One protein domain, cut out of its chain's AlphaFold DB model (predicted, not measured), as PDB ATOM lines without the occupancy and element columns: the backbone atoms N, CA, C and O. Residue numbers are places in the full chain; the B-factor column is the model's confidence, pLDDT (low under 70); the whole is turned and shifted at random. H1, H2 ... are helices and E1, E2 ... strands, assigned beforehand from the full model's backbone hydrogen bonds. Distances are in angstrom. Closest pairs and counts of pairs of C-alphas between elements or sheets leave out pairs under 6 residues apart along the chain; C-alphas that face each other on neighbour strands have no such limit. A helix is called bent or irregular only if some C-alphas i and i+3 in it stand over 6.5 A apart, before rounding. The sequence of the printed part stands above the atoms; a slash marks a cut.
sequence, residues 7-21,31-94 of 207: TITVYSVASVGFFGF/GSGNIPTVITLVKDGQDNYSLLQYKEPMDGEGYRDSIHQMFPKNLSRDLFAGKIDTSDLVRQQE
ATOM      1  N   THR A   7     202.449 163.120 179.027       92.81
ATOM      2  CA  THR A   7     203.119 163.411 180.298       92.81
ATOM      3  C   THR A   7     203.559 164.869 180.344       92.81
ATOM      4  O   THR A   7     204.153 165.376 179.391       92.81
ATOM      5  N   ILE A   8     203.305 165.535 181.469       94.69
ATOM      6  CA  ILE A   8     203.723 166.913 181.733       94.69
ATOM      7  C   ILE A   8     204.573 166.937 182.995       94.69
ATOM      8  O   ILE A   8     204.144 166.457 184.043       94.69
ATOM      9  N   THR A   9     205.755 167.539 182.903       96.19
ATOM     10  CA  THR A   9     206.637 167.765 184.052       96.19
ATOM     11  C   THR A   9     206.601 169.234 184.445       96.19
ATOM     12  O   THR A   9     206.907 170.111 183.639       96.19
ATOM     13  N   VAL A  10     206.248 169.495 185.698       96.00
ATOM     14  CA  VAL A  10     206.202 170.824 186.301       96.00
ATOM     15  C   VAL A  10     207.352 170.950 187.292       96.00
ATOM     16  O   VAL A  10     207.496 170.138 188.206       96.00
ATOM     17  N   TYR A  11     208.152 171.996 187.117       96.06
ATOM     18  CA  TYR A  11     209.188 172.411 188.056       96.06
ATOM     19  C   TYR A  11     208.646 173.579 188.866       96.06
ATOM     20  O   TYR A  11     208.325 174.621 188.299       96.06
ATOM     21  N   SER A  12     208.518 173.394 190.174       94.38
ATOM     22  CA  SER A  12     207.908 174.378 191.064       94.38
ATOM     23  C   SER A  12     208.772 174.614 192.295       94.38
ATOM     24  O   SER A  12     209.674 173.835 192.609       94.38
ATOM     25  N   VAL A  13     208.471 175.695 193.004       94.75
ATOM     26  CA  VAL A  13     208.938 175.934 194.364       94.75
ATOM     27  C   VAL A  13     207.702 176.010 195.249       94.75
ATOM     28  O   VAL A  13     206.862 176.892 195.090       94.75
ATOM     29  N   ALA A  14     207.577 175.049 196.154       93.44
ATOM     30  CA  ALA A  14     206.466 174.922 197.077       93.44
ATOM     31  C   ALA A  14     206.827 175.484 198.456       93.44
ATOM     32  O   ALA A  14     207.976 175.801 198.767       93.44
ATOM     33  N   SER A  15     205.826 175.615 199.316       93.12
ATOM     34  CA  SER A  15     206.037 175.925 200.725       93.12
ATOM     35  C   SER A  15     204.956 175.259 201.556       93.12
ATOM     36  O   SER A  15     203.823 175.108 201.102       93.12
ATOM     37  N   VAL A  16     205.299 174.901 202.790       92.44
ATOM     38  CA  VAL A  16     204.361 174.331 203.758       92.44
ATOM     39  C   VAL A  16     204.410 175.133 205.054       92.44
ATOM     40  O   VAL A  16     205.459 175.642 205.467       92.44
ATOM     41  N   GLY A  17     203.258 175.302 205.690       93.31
ATOM     42  CA  GLY A  17     203.139 175.980 206.972       93.31
ATOM     43  C   GLY A  17     202.144 175.259 207.861       93.31
ATOM     44  O   GLY A  17     201.013 175.017 207.453       93.31
ATOM     45  N   PHE A  18     202.573 174.933 209.076       94.62
ATOM     46  CA  PHE A  18     201.688 174.477 210.134       94.62
ATOM     47  C   PHE A  18     201.293 175.686 210.967       94.62
ATOM     48  O   PHE A  18     202.156 176.439 211.424       94.62
ATOM     49  N   PHE A  19     199.990 175.873 211.143       95.19
ATOM     50  CA  PHE A  19     199.433 177.001 211.873       95.19
ATOM     51  C   PHE A  19     198.858 176.548 213.214       95.19
ATOM     52  O   PHE A  19     198.274 175.469 213.321       95.19
ATOM     53  N   GLY A  20     199.008 177.398 214.223       95.19
ATOM     54  CA  GLY A  20     198.455 177.222 215.559       95.19
ATOM     55  C   GLY A  20     197.931 178.547 216.100       95.19
ATOM     56  O   GLY A  20     198.343 179.617 215.655       95.19
ATOM     57  N   PHE A  21     197.000 178.478 217.049       96.12
ATOM     58  CA  PHE A  21     196.568 179.672 217.772       96.12
ATOM     59  C   PHE A  21     197.550 179.939 218.902       96.12
ATOM     60  O   PHE A  21     197.725 179.085 219.769       96.12
ATOM     61  N   GLY A  31     207.071 174.635 209.741       91.06
ATOM     62  CA  GLY A  31     206.976 174.366 208.311       91.06
ATOM     63  C   GLY A  31     208.279 174.681 207.590       91.06
ATOM     64  O   GLY A  31     209.300 174.947 208.217       91.06
ATOM     65  N   SER A  32     208.221 174.672 206.263       87.38
ATOM     66  CA  SER A  32     209.372 174.931 205.405       87.38
ATOM     67  C   SER A  32     208.994 175.889 204.279       87.38
ATOM     68  O   SER A  32     207.853 175.920 203.802       87.38
ATOM     69  N   GLY A  33     209.944 176.743 203.915       84.00
ATOM     70  CA  GLY A  33     209.824 177.669 202.798       84.00
ATOM     71  C   GLY A  33     210.661 177.188 201.621       84.00
ATOM     72  O   GLY A  33     211.684 176.542 201.810       84.00
ATOM     73  N   ASN A  34     210.243 177.568 200.418       88.81
ATOM     74  CA  ASN A  34     211.030 177.437 199.194       88.81
ATOM     75  C   ASN A  34     211.525 176.014 198.887       88.81
ATOM     76  O   ASN A  34     212.698 175.823 198.584       88.81
ATOM     77  N   ILE A  35     210.625 175.033 198.940       93.44
ATOM     78  CA  ILE A  35     210.886 173.615 198.675       93.44
ATOM     79  C   ILE A  35     210.855 173.371 197.159       93.44
ATOM     80  O   ILE A  35     209.774 173.381 196.559       93.44
ATOM     81  N   PRO A  36     211.992 173.139 196.487       95.44
ATOM     82  CA  PRO A  36     211.984 172.816 195.067       95.44
ATOM     83  C   PRO A  36     211.272 171.481 194.859       95.44
ATOM     84  O   PRO A  36     211.548 170.510 195.551       95.44
ATOM     85  N   THR A  37     210.347 171.421 193.912       96.00
ATOM     86  CA  THR A  37     209.507 170.243 193.692       96.00
ATOM     87  C   THR A  37     209.401 169.932 192.205       96.00
ATOM     88  O   THR A  37     209.215 170.836 191.385       96.00
ATOM     89  N   VAL A  38     209.482 168.646 191.858       97.31
ATOM     90  CA  VAL A  38     209.155 168.143 190.520       97.31
ATOM     91  C   VAL A  38     207.854 167.360 190.597       97.31
ATOM     92  O   VAL A  38     207.747 166.388 191.347       97.31
ATOM     93  N   ILE A  39     206.870 167.790 189.813       97.38
ATOM     94  CA  ILE A  39     205.560 167.153 189.718       97.38
ATOM     95  C   ILE A  39     205.407 166.615 188.301       97.38
ATOM     96  O   ILE A  39     205.525 167.368 187.336       97.38
ATOM     97  N   THR A  40     205.121 165.326 188.174       96.56
ATOM     98  CA  THR A  40     204.814 164.693 186.892       96.56
ATOM     99  C   THR A  40     203.331 164.369 186.856       96.56
ATOM    100  O   THR A  40     202.821 163.671 187.735       96.56
ATOM    101  N   LEU A  41     202.640 164.871 185.841       96.44
ATOM    102  CA  LEU A  41     201.214 164.676 185.613       96.44
ATOM    103  C   LEU A  41     201.000 163.886 184.323       96.44
ATOM    104  O   LEU A  41     201.760 164.035 183.366       96.44
ATOM    105  N   VAL A  42     199.936 163.091 184.287       95.44
ATOM    106  CA  VAL A  42     199.395 162.522 183.050       95.44
ATOM    107  C   VAL A  42     198.135 163.285 182.694       95.44
ATOM    108  O   VAL A  42     197.243 163.430 183.531       95.44
ATOM    109  N   LYS A  43     198.088 163.764 181.455       93.62
ATOM    110  CA  LYS A  43     196.913 164.378 180.855       93.62
ATOM    111  C   LYS A  43     196.178 163.338 180.012       93.62
ATOM    112  O   LYS A  43     196.803 162.712 179.150       93.62
ATOM    113  N   ASP A  44     194.891 163.146 180.280       89.31
ATOM    114  CA  ASP A  44     194.034 162.262 179.486       89.31
ATOM    115  C   ASP A  44     193.463 162.972 178.239       89.31
ATOM    116  O   ASP A  44     193.670 164.171 178.022       89.31
ATOM    117  N   GLY A  45     192.738 162.226 177.398       87.25
ATOM    118  CA  GLY A  45     192.087 162.757 176.193       87.25
ATOM    119  C   GLY A  45     190.941 163.747 176.457       87.25
ATOM    120  O   GLY A  45     190.410 164.316 175.506       87.25
ATOM    121  N   GLN A  46     190.558 163.956 177.721       89.06
ATOM    122  CA  GLN A  46     189.478 164.839 178.175       89.06
ATOM    123  C   GLN A  46     190.010 166.074 178.923       89.06
ATOM    124  O   GLN A  46     189.240 166.775 179.577       89.06
ATOM    125  N   ASP A  47     191.311 166.356 178.821       87.31
ATOM    126  CA  ASP A  47     192.002 167.447 179.514       87.31
ATOM    127  C   ASP A  47     192.020 167.342 181.053       87.31
ATOM    128  O   ASP A  47     192.349 168.320 181.733       87.31
ATOM    129  N   ASN A  48     191.762 166.162 181.626       92.25
ATOM    130  CA  ASN A  48     191.960 165.942 183.055       92.25
ATOM    131  C   ASN A  48     193.421 165.602 183.355       92.25
ATOM    132  O   ASN A  48     194.111 164.953 182.567       92.25
ATOM    133  N   TYR A  49     193.877 165.999 184.541       93.44
ATOM    134  CA  TYR A  49     195.229 165.733 185.019       93.44
ATOM    135  C   TYR A  49     195.200 164.775 186.203       93.44
ATOM    136  O   TYR A  49     194.507 165.015 187.190       93.44
ATOM    137  N   SER A  50     196.008 163.722 186.130       94.69
ATOM    138  CA  SER A  50     196.265 162.808 187.244       94.69
ATOM    139  C   SER A  50     197.721 162.906 187.684       94.69
ATOM    140  O   SER A  50     198.628 162.951 186.850       94.69
ATOM    141  N   LEU A  51     197.956 162.935 188.997       96.00
ATOM    142  CA  LEU A  51     199.304 162.930 189.557       96.00
ATOM    143  C   LEU A  51     199.972 161.577 189.305       96.00
ATOM    144  O   LEU A  51     199.496 160.554 189.789       96.00
ATOM    145  N   LEU A  52     201.095 161.585 188.590       95.12
ATOM    146  CA  LEU A  52     201.932 160.402 188.401       95.12
ATOM    147  C   LEU A  52     203.051 160.347 189.440       95.12
ATOM    148  O   LEU A  52     203.355 159.282 189.971       95.12
ATOM    149  N   GLN A  53     203.683 161.489 189.717       96.12
ATOM    150  CA  GLN A  53     204.799 161.556 190.650       96.12
ATOM    151  C   GLN A  53     204.913 162.932 191.298       96.12
ATOM    152  O   GLN A  53     204.736 163.957 190.647       96.12
ATOM    153  N   TYR A  54     205.295 162.926 192.571       95.75
ATOM    154  CA  TYR A  54     205.720 164.091 193.330       95.75
ATOM    155  C   TYR A  54     207.100 163.789 193.919       95.75
ATOM    156  O   TYR A  54     207.283 162.733 194.530       95.75
ATOM    157  N   LYS A  55     208.080 164.671 193.704       96.38
ATOM    158  CA  LYS A  55     209.452 164.478 194.188       96.38
ATOM    159  C   LYS A  55     210.038 165.776 194.741       96.38
ATOM    160  O   LYS A  55     210.055 166.793 194.049       96.38
ATOM    161  N   GLU A  56     210.590 165.681 195.942       95.94
ATOM    162  CA  GLU A  56     211.389 166.712 196.614       95.94
ATOM    163  C   GLU A  56     212.882 166.330 196.589       95.94
ATOM    164  O   GLU A  56     213.209 165.146 196.420       95.94
ATOM    165  N   PRO A  57     213.804 167.307 196.681       95.50
ATOM    166  CA  PRO A  57     215.226 167.036 196.850       95.50
ATOM    167  C   PRO A  57     215.497 166.299 198.162       95.50
ATOM    168  O   PRO A  57     214.696 166.315 199.092       95.50
ATOM    169  N   MET A  58     216.660 165.662 198.237       95.38
ATOM    170  CA  MET A  58     217.168 165.136 199.502       95.38
ATOM    171  C   MET A  58     217.559 166.283 200.434       95.38
ATOM    172  O   MET A  58     217.936 167.349 199.964       95.38
ATOM    173  N   ASP A  59     217.567 166.042 201.739       90.44
ATOM    174  CA  ASP A  59     218.077 167.009 202.712       90.44
ATOM    175  C   ASP A  59     219.596 166.882 202.931       90.44
ATOM    176  O   ASP A  59     220.244 165.906 202.532       90.44
ATOM    177  N   GLY A  60     220.174 167.885 203.598       92.19
ATOM    178  CA  GLY A  60     221.566 167.870 204.049       92.19
ATOM    179  C   GLY A  60     222.583 167.849 202.906       92.19
ATOM    180  O   GLY A  60     222.443 168.564 201.914       92.19
ATOM    181  N   GLU A  61     223.627 167.030 203.051       93.88
ATOM    182  CA  GLU A  61     224.737 166.947 202.088       93.88
ATOM    183  C   GLU A  61     224.275 166.538 200.677       93.88
ATOM    184  O   GLU A  61     224.864 166.968 199.687       93.88
ATOM    185  N   GLY A  62     223.177 165.778 200.564       95.94
ATOM    186  CA  GLY A  62     222.612 165.334 199.284       95.94
ATOM    187  C   GLY A  62     221.745 166.374 198.562       95.94
ATOM    188  O   GLY A  62     221.358 166.155 197.409       95.94
ATOM    189  N   TYR A  63     221.434 167.508 199.198       95.19
ATOM    190  CA  TYR A  63     220.494 168.496 198.659       95.19
ATOM    191  C   TYR A  63     220.921 169.023 197.294       95.19
ATOM    192  O   TYR A  63     220.159 168.974 196.326       95.19
ATOM    193  N   ARG A  64     222.176 169.459 197.174       94.94
ATOM    194  CA  ARG A  64     222.668 170.080 195.942       94.94
ATOM    195  C   ARG A  64     222.650 169.121 194.752       94.94
ATOM    196  O   ARG A  64     222.189 169.490 193.671       94.94
ATOM    197  N   ASP A  65     223.116 167.896 194.962       96.81
ATOM    198  CA  ASP A  65     223.207 166.891 193.904       96.81
ATOM    199  C   ASP A  65     221.821 166.419 193.463       96.81
ATOM    200  O   ASP A  65     221.562 166.304 192.262       96.81
ATOM    201  N   SER A  66     220.895 166.232 194.408       97.19
ATOM    202  CA  SER A  66     219.516 165.853 194.087       97.19
ATOM    203  C   SER A  66     218.803 166.912 193.236       97.19
ATOM    204  O   SER A  66     218.145 166.560 192.257       97.19
ATOM    205  N   ILE A  67     219.018 168.207 193.499       96.62
ATOM    206  CA  ILE A  67     218.506 169.293 192.650       96.62
ATOM    207  C   ILE A  67     219.086 169.225 191.237       96.62
ATOM    208  O   ILE A  67     218.337 169.332 190.268       96.62
ATOM    209  N   HIS A  68     220.398 169.023 191.088       96.44
ATOM    210  CA  HIS A  68     221.024 168.923 189.765       96.44
ATOM    211  C   HIS A  68     220.552 167.707 188.959       96.44
ATOM    212  O   HIS A  68     220.531 167.767 187.730       96.44
ATOM    213  N   GLN A  69     220.162 166.622 189.630       96.62
ATOM    214  CA  GLN A  69     219.580 165.442 188.988       96.62
ATOM    215  C   GLN A  69     218.104 165.637 188.624       96.62
ATOM    216  O   GLN A  69     217.637 165.101 187.622       96.62
ATOM    217  N   MET A  70     217.358 166.372 189.450       96.56
ATOM    218  CA  MET A  70     215.915 166.549 189.293       96.56
ATOM    219  C   MET A  70     215.550 167.675 188.327       96.56
ATOM    220  O   MET A  70     214.562 167.553 187.609       96.56
ATOM    221  N   PHE A  71     216.319 168.764 188.306       96.94
ATOM    222  CA  PHE A  71     215.991 169.982 187.569       96.94
ATOM    223  C   PHE A  71     216.861 170.154 186.318       96.94
ATOM    224  O   PHE A  71     218.064 169.887 186.346       96.94
ATOM    225  N   PRO A  72     216.303 170.712 185.228       96.88
ATOM    226  CA  PRO A  72     217.078 171.217 184.106       96.88
ATOM    227  C   PRO A  72     218.183 172.172 184.567       96.88
ATOM    228  O   PRO A  72     217.994 172.975 185.485       96.88
ATOM    229  N   LYS A  73     219.341 172.131 183.894       96.50
ATOM    230  CA  LYS A  73     220.537 172.897 184.293       96.50
ATOM    231  C   LYS A  73     220.260 174.392 184.476       96.50
ATOM    232  O   LYS A  73     220.730 174.980 185.445       96.50
ATOM    233  N   ASN A  74     219.480 175.000 183.583       95.75
ATOM    234  CA  ASN A  74     219.097 176.410 183.677       95.75
ATOM    235  C   ASN A  74     218.264 176.696 184.935       95.75
ATOM    236  O   ASN A  74     218.612 177.615 185.669       95.75
ATOM    237  N   LEU A  75     217.247 175.876 185.218       95.62
ATOM    238  CA  LEU A  75     216.374 176.047 186.383       95.62
ATOM    239  C   LEU A  75     217.113 175.787 187.699       95.62
ATOM    240  O   LEU A  75     216.966 176.565 188.634       95.62
ATOM    241  N   SER A  76     217.964 174.754 187.758       95.44
ATOM    242  CA  SER A  76     218.794 174.496 188.945       95.44
ATOM    243  C   SER A  76     219.715 175.682 189.255       95.44
ATOM    244  O   SER A  76     219.824 176.107 190.401       95.44
ATOM    245  N   ARG A  77     220.331 176.278 188.225       95.81
ATOM    246  CA  ARG A  77     221.170 177.470 188.370       95.81
ATOM    247  C   ARG A  77     220.361 178.667 188.864       95.81
ATOM    248  O   ARG A  77     220.840 179.382 189.737       95.81
ATOM    249  N   ASP A  78     219.175 178.902 188.309       95.12
ATOM    250  CA  ASP A  78     218.342 180.045 188.694       95.12
ATOM    251  C   ASP A  78     217.795 179.897 190.122       95.12
ATOM    252  O   ASP A  78     217.771 180.878 190.867       95.12
ATOM    253  N   LEU A  79     217.470 178.669 190.540       93.81
ATOM    254  CA  LEU A  79     217.124 178.331 191.919       93.81
ATOM    255  C   LEU A  79     218.272 178.653 192.887       93.81
ATOM    256  O   LEU A  79     218.071 179.397 193.843       93.81
ATOM    257  N   PHE A  80     219.490 178.160 192.623       93.88
ATOM    258  CA  PHE A  80     220.651 178.434 193.484       93.88
ATOM    259  C   PHE A  80     221.089 179.903 193.468       93.88
ATOM    260  O   PHE A  80     221.660 180.382 194.443       93.88
ATOM    261  N   ALA A  81     220.818 180.625 192.381       94.62
ATOM    262  CA  ALA A  81     221.074 182.058 192.285       94.62
ATOM    263  C   ALA A  81     219.981 182.919 192.949       94.62
ATOM    264  O   ALA A  81     220.076 184.143 192.888       94.62
ATOM    265  N   GLY A  82     218.937 182.315 193.535       91.00
ATOM    266  CA  GLY A  82     217.839 183.044 194.175       91.00
ATOM    267  C   GLY A  82     216.993 183.867 193.200       91.00
ATOM    268  O   GLY A  82     216.392 184.859 193.596       91.00
ATOM    269  N   LYS A  83     216.961 183.491 191.914       93.19
ATOM    270  CA  LYS A  83     216.224 184.221 190.866       93.19
ATOM    271  C   LYS A  83     214.751 183.830 190.764       93.19
ATOM    272  O   LYS A  83     214.016 184.442 189.995       93.19
ATOM    273  N   ILE A  84     214.338 182.790 191.483       89.62
ATOM    274  CA  ILE A  84     212.947 182.347 191.510       89.62
ATOM    275  C   ILE A  84     212.176 183.241 192.475       89.62
ATOM    276  O   ILE A  84     212.475 183.277 193.670       89.62
ATOM    277  N   ASP A  85     211.181 183.953 191.952       89.12
ATOM    278  CA  ASP A  85     210.277 184.737 192.781       89.12
ATOM    279  C   ASP A  85     209.409 183.803 193.633       89.12
ATOM    280  O   ASP A  85     208.634 182.994 193.128       89.12
ATOM    281  N   THR A  86     209.577 183.912 194.947       88.69
ATOM    282  CA  THR A  86     208.852 183.140 195.964       88.69
ATOM    283  C   THR A  86     208.019 184.044 196.870       88.69
ATOM    284  O   THR A  86     207.451 183.584 197.861       88.69
ATOM    285  N   SER A  87     207.909 185.332 196.528       86.31
ATOM    286  CA  SER A  87     207.198 186.328 197.333       86.31
ATOM    287  C   SER A  87     205.711 185.996 197.500       86.31
ATOM    288  O   SER A  87     205.132 186.263 198.555       86.31
ATOM    289  N   ASP A  88     205.109 185.338 196.506       90.81
ATOM    290  CA  ASP A  88     203.691 184.990 196.533       90.81
ATOM    291  C   ASP A  88     203.349 183.826 197.476       90.81
ATOM    292  O   ASP A  88     202.210 183.707 197.934       90.81
ATOM    293  N   LEU A  89     204.327 182.983 197.828       92.12
ATOM    294  CA  LEU A  89     204.101 181.805 198.675       92.12
ATOM    295  C   LEU A  89     203.552 182.189 200.054       92.12
ATOM    296  O   LEU A  89     202.680 181.515 200.600       92.12
ATOM    297  N   VAL A  90     204.018 183.315 200.591       90.06
ATOM    298  CA  VAL A  90     203.553 183.877 201.862       90.06
ATOM    299  C   VAL A  90     202.072 184.250 201.779       90.06
ATOM    300  O   VAL A  90     201.279 183.811 202.613       90.06
ATOM    301  N   ARG A  91     201.680 184.987 200.730       92.06
ATOM    302  CA  ARG A  91     200.285 185.391 200.498       92.06
ATOM    303  C   ARG A  91     199.377 184.173 200.313       92.06
ATOM    304  O   ARG A  91     198.263 184.152 200.833       92.06
ATOM    305  N   GLN A  92     199.840 183.149 199.595       94.19
ATOM    306  CA  GLN A  92     199.089 181.904 199.410       94.19
ATOM    307  C   GLN A  92     198.848 181.178 200.741       94.19
ATOM    308  O   GLN A  92     197.711 180.784 201.007       94.19
ATOM    309  N   GLN A  93     199.867 181.060 201.600       94.81
ATOM    310  CA  GLN A  93     199.715 180.451 202.928       94.81
ATOM    311  C   GLN A  93     198.738 181.239 203.812       94.81
ATOM    312  O   GLN A  93     197.864 180.638 204.434       94.81
ATOM    313  N   GLU A  94     198.827 182.572 203.840       94.19
ATOM    314  CA  GLU A  94     197.898 183.406 204.616       94.19
ATOM    315  C   GLU A  94     196.452 183.277 204.117       94.19
ATOM    316  O   GLU A  94     195.527 183.140 204.920       94.19
TER     317      GLU A  94
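What this domain is: This is residues 7 to 21 and 31 to 94 of the 207 residues of the protein "Transcriptional regulator" of Heliobacterium gestii (UniProt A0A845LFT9). A strongly twisted three-stranded sheet, in which the long strands E1 and E2 bend, forms a wall, and the chain after E3 runs through three short helices in an arc round it: H1 and H2 graze the sheet, and H3 crosses slantwise over E1. The 79 printed residues hold, along the chain, three strands and then three helices, E1 E2 E3 H1 H2 H3; the class is mixed, helices and strands. The sheet has the order E1 - E2 - E3, all antiparallel. The whole is only just loose, close to compact, with a radius of gyration of the C-alphas of 14.4 A and spans of 41 by 37 by 21 A.

How they stand to each other: Start at E1, residues 7 to 21, an edge strand that bends by 62 degrees at residue 11. Beside it look for E2, residues 31 to 43, the inner strand, which bends by 78 degrees at residue 34; the two are antiparallel at 144 degrees, with N 10 and O 39 within hydrogen-bond range at 2.8 A. E2 forms a hairpin with the other edge strand, E3, residues 49 to 55, where N 40 and O 53 are 2.9 A apart. Next comes H1, residues 60 to 70, which only grazes the sheet with residues 67 to 70; its closest C-alphas with E2 are those of Met 70 and Val 38, 7.1 A apart. H2, residues 73 to 80, also only grazes the sheet, with residues 75 to 79. H1 and H2 are close but not clearly touching, the closest C-alphas being those of His 68 and Ser 76 at 6.1 A; they run opposite ways at a shallow tilt of 33 degrees, only just short of steep. H3, residues 87 to 94, is on the sheet at a height of 8.8 A, over E1 and slantwise to the strands, at 49 degrees to E1 on the local plane; the closest C-alphas of the two are those of Leu 89 and Ser 15, 6.5 A apart. H3 is apart from H1 and from H2. Every O i to N i+4 pair is within hydrogen-bond range in H2, against 5 of 7 in H1 and 3 of 4 in H3.

Where its parts are: Find C-alpha 7 at (203.119, 163.411, 180.298); from there E1 runs 41.4 A to C-alpha 21. E2 covers 30.9 A and E3 17.0 A. H1 begins at C-alpha 60, (221.566, 167.870, 204.049), and covers 15.9 A; it is irregular, with C-alphas 61 and 64 7.2 A apart. H2 covers 10.7 A. H3 covers 12.2 A and ends at C-alpha 94, (197.898, 183.406, 204.616).

The domain as a whole: The C-alphas farthest apart, those of Phe 21 and Gly 45, are 45.1 A apart. Residues 22 to 30 are not printed, and C-alphas 21 and 31 are 15.0 A apart across this cut. Of the links that are printed whole, E2 to E3, E3 to H1 and H1 to H2 are tight, and H2 to H3 is short. The mean pLDDT of the printed part is 93.8, and no printed residue is under 70.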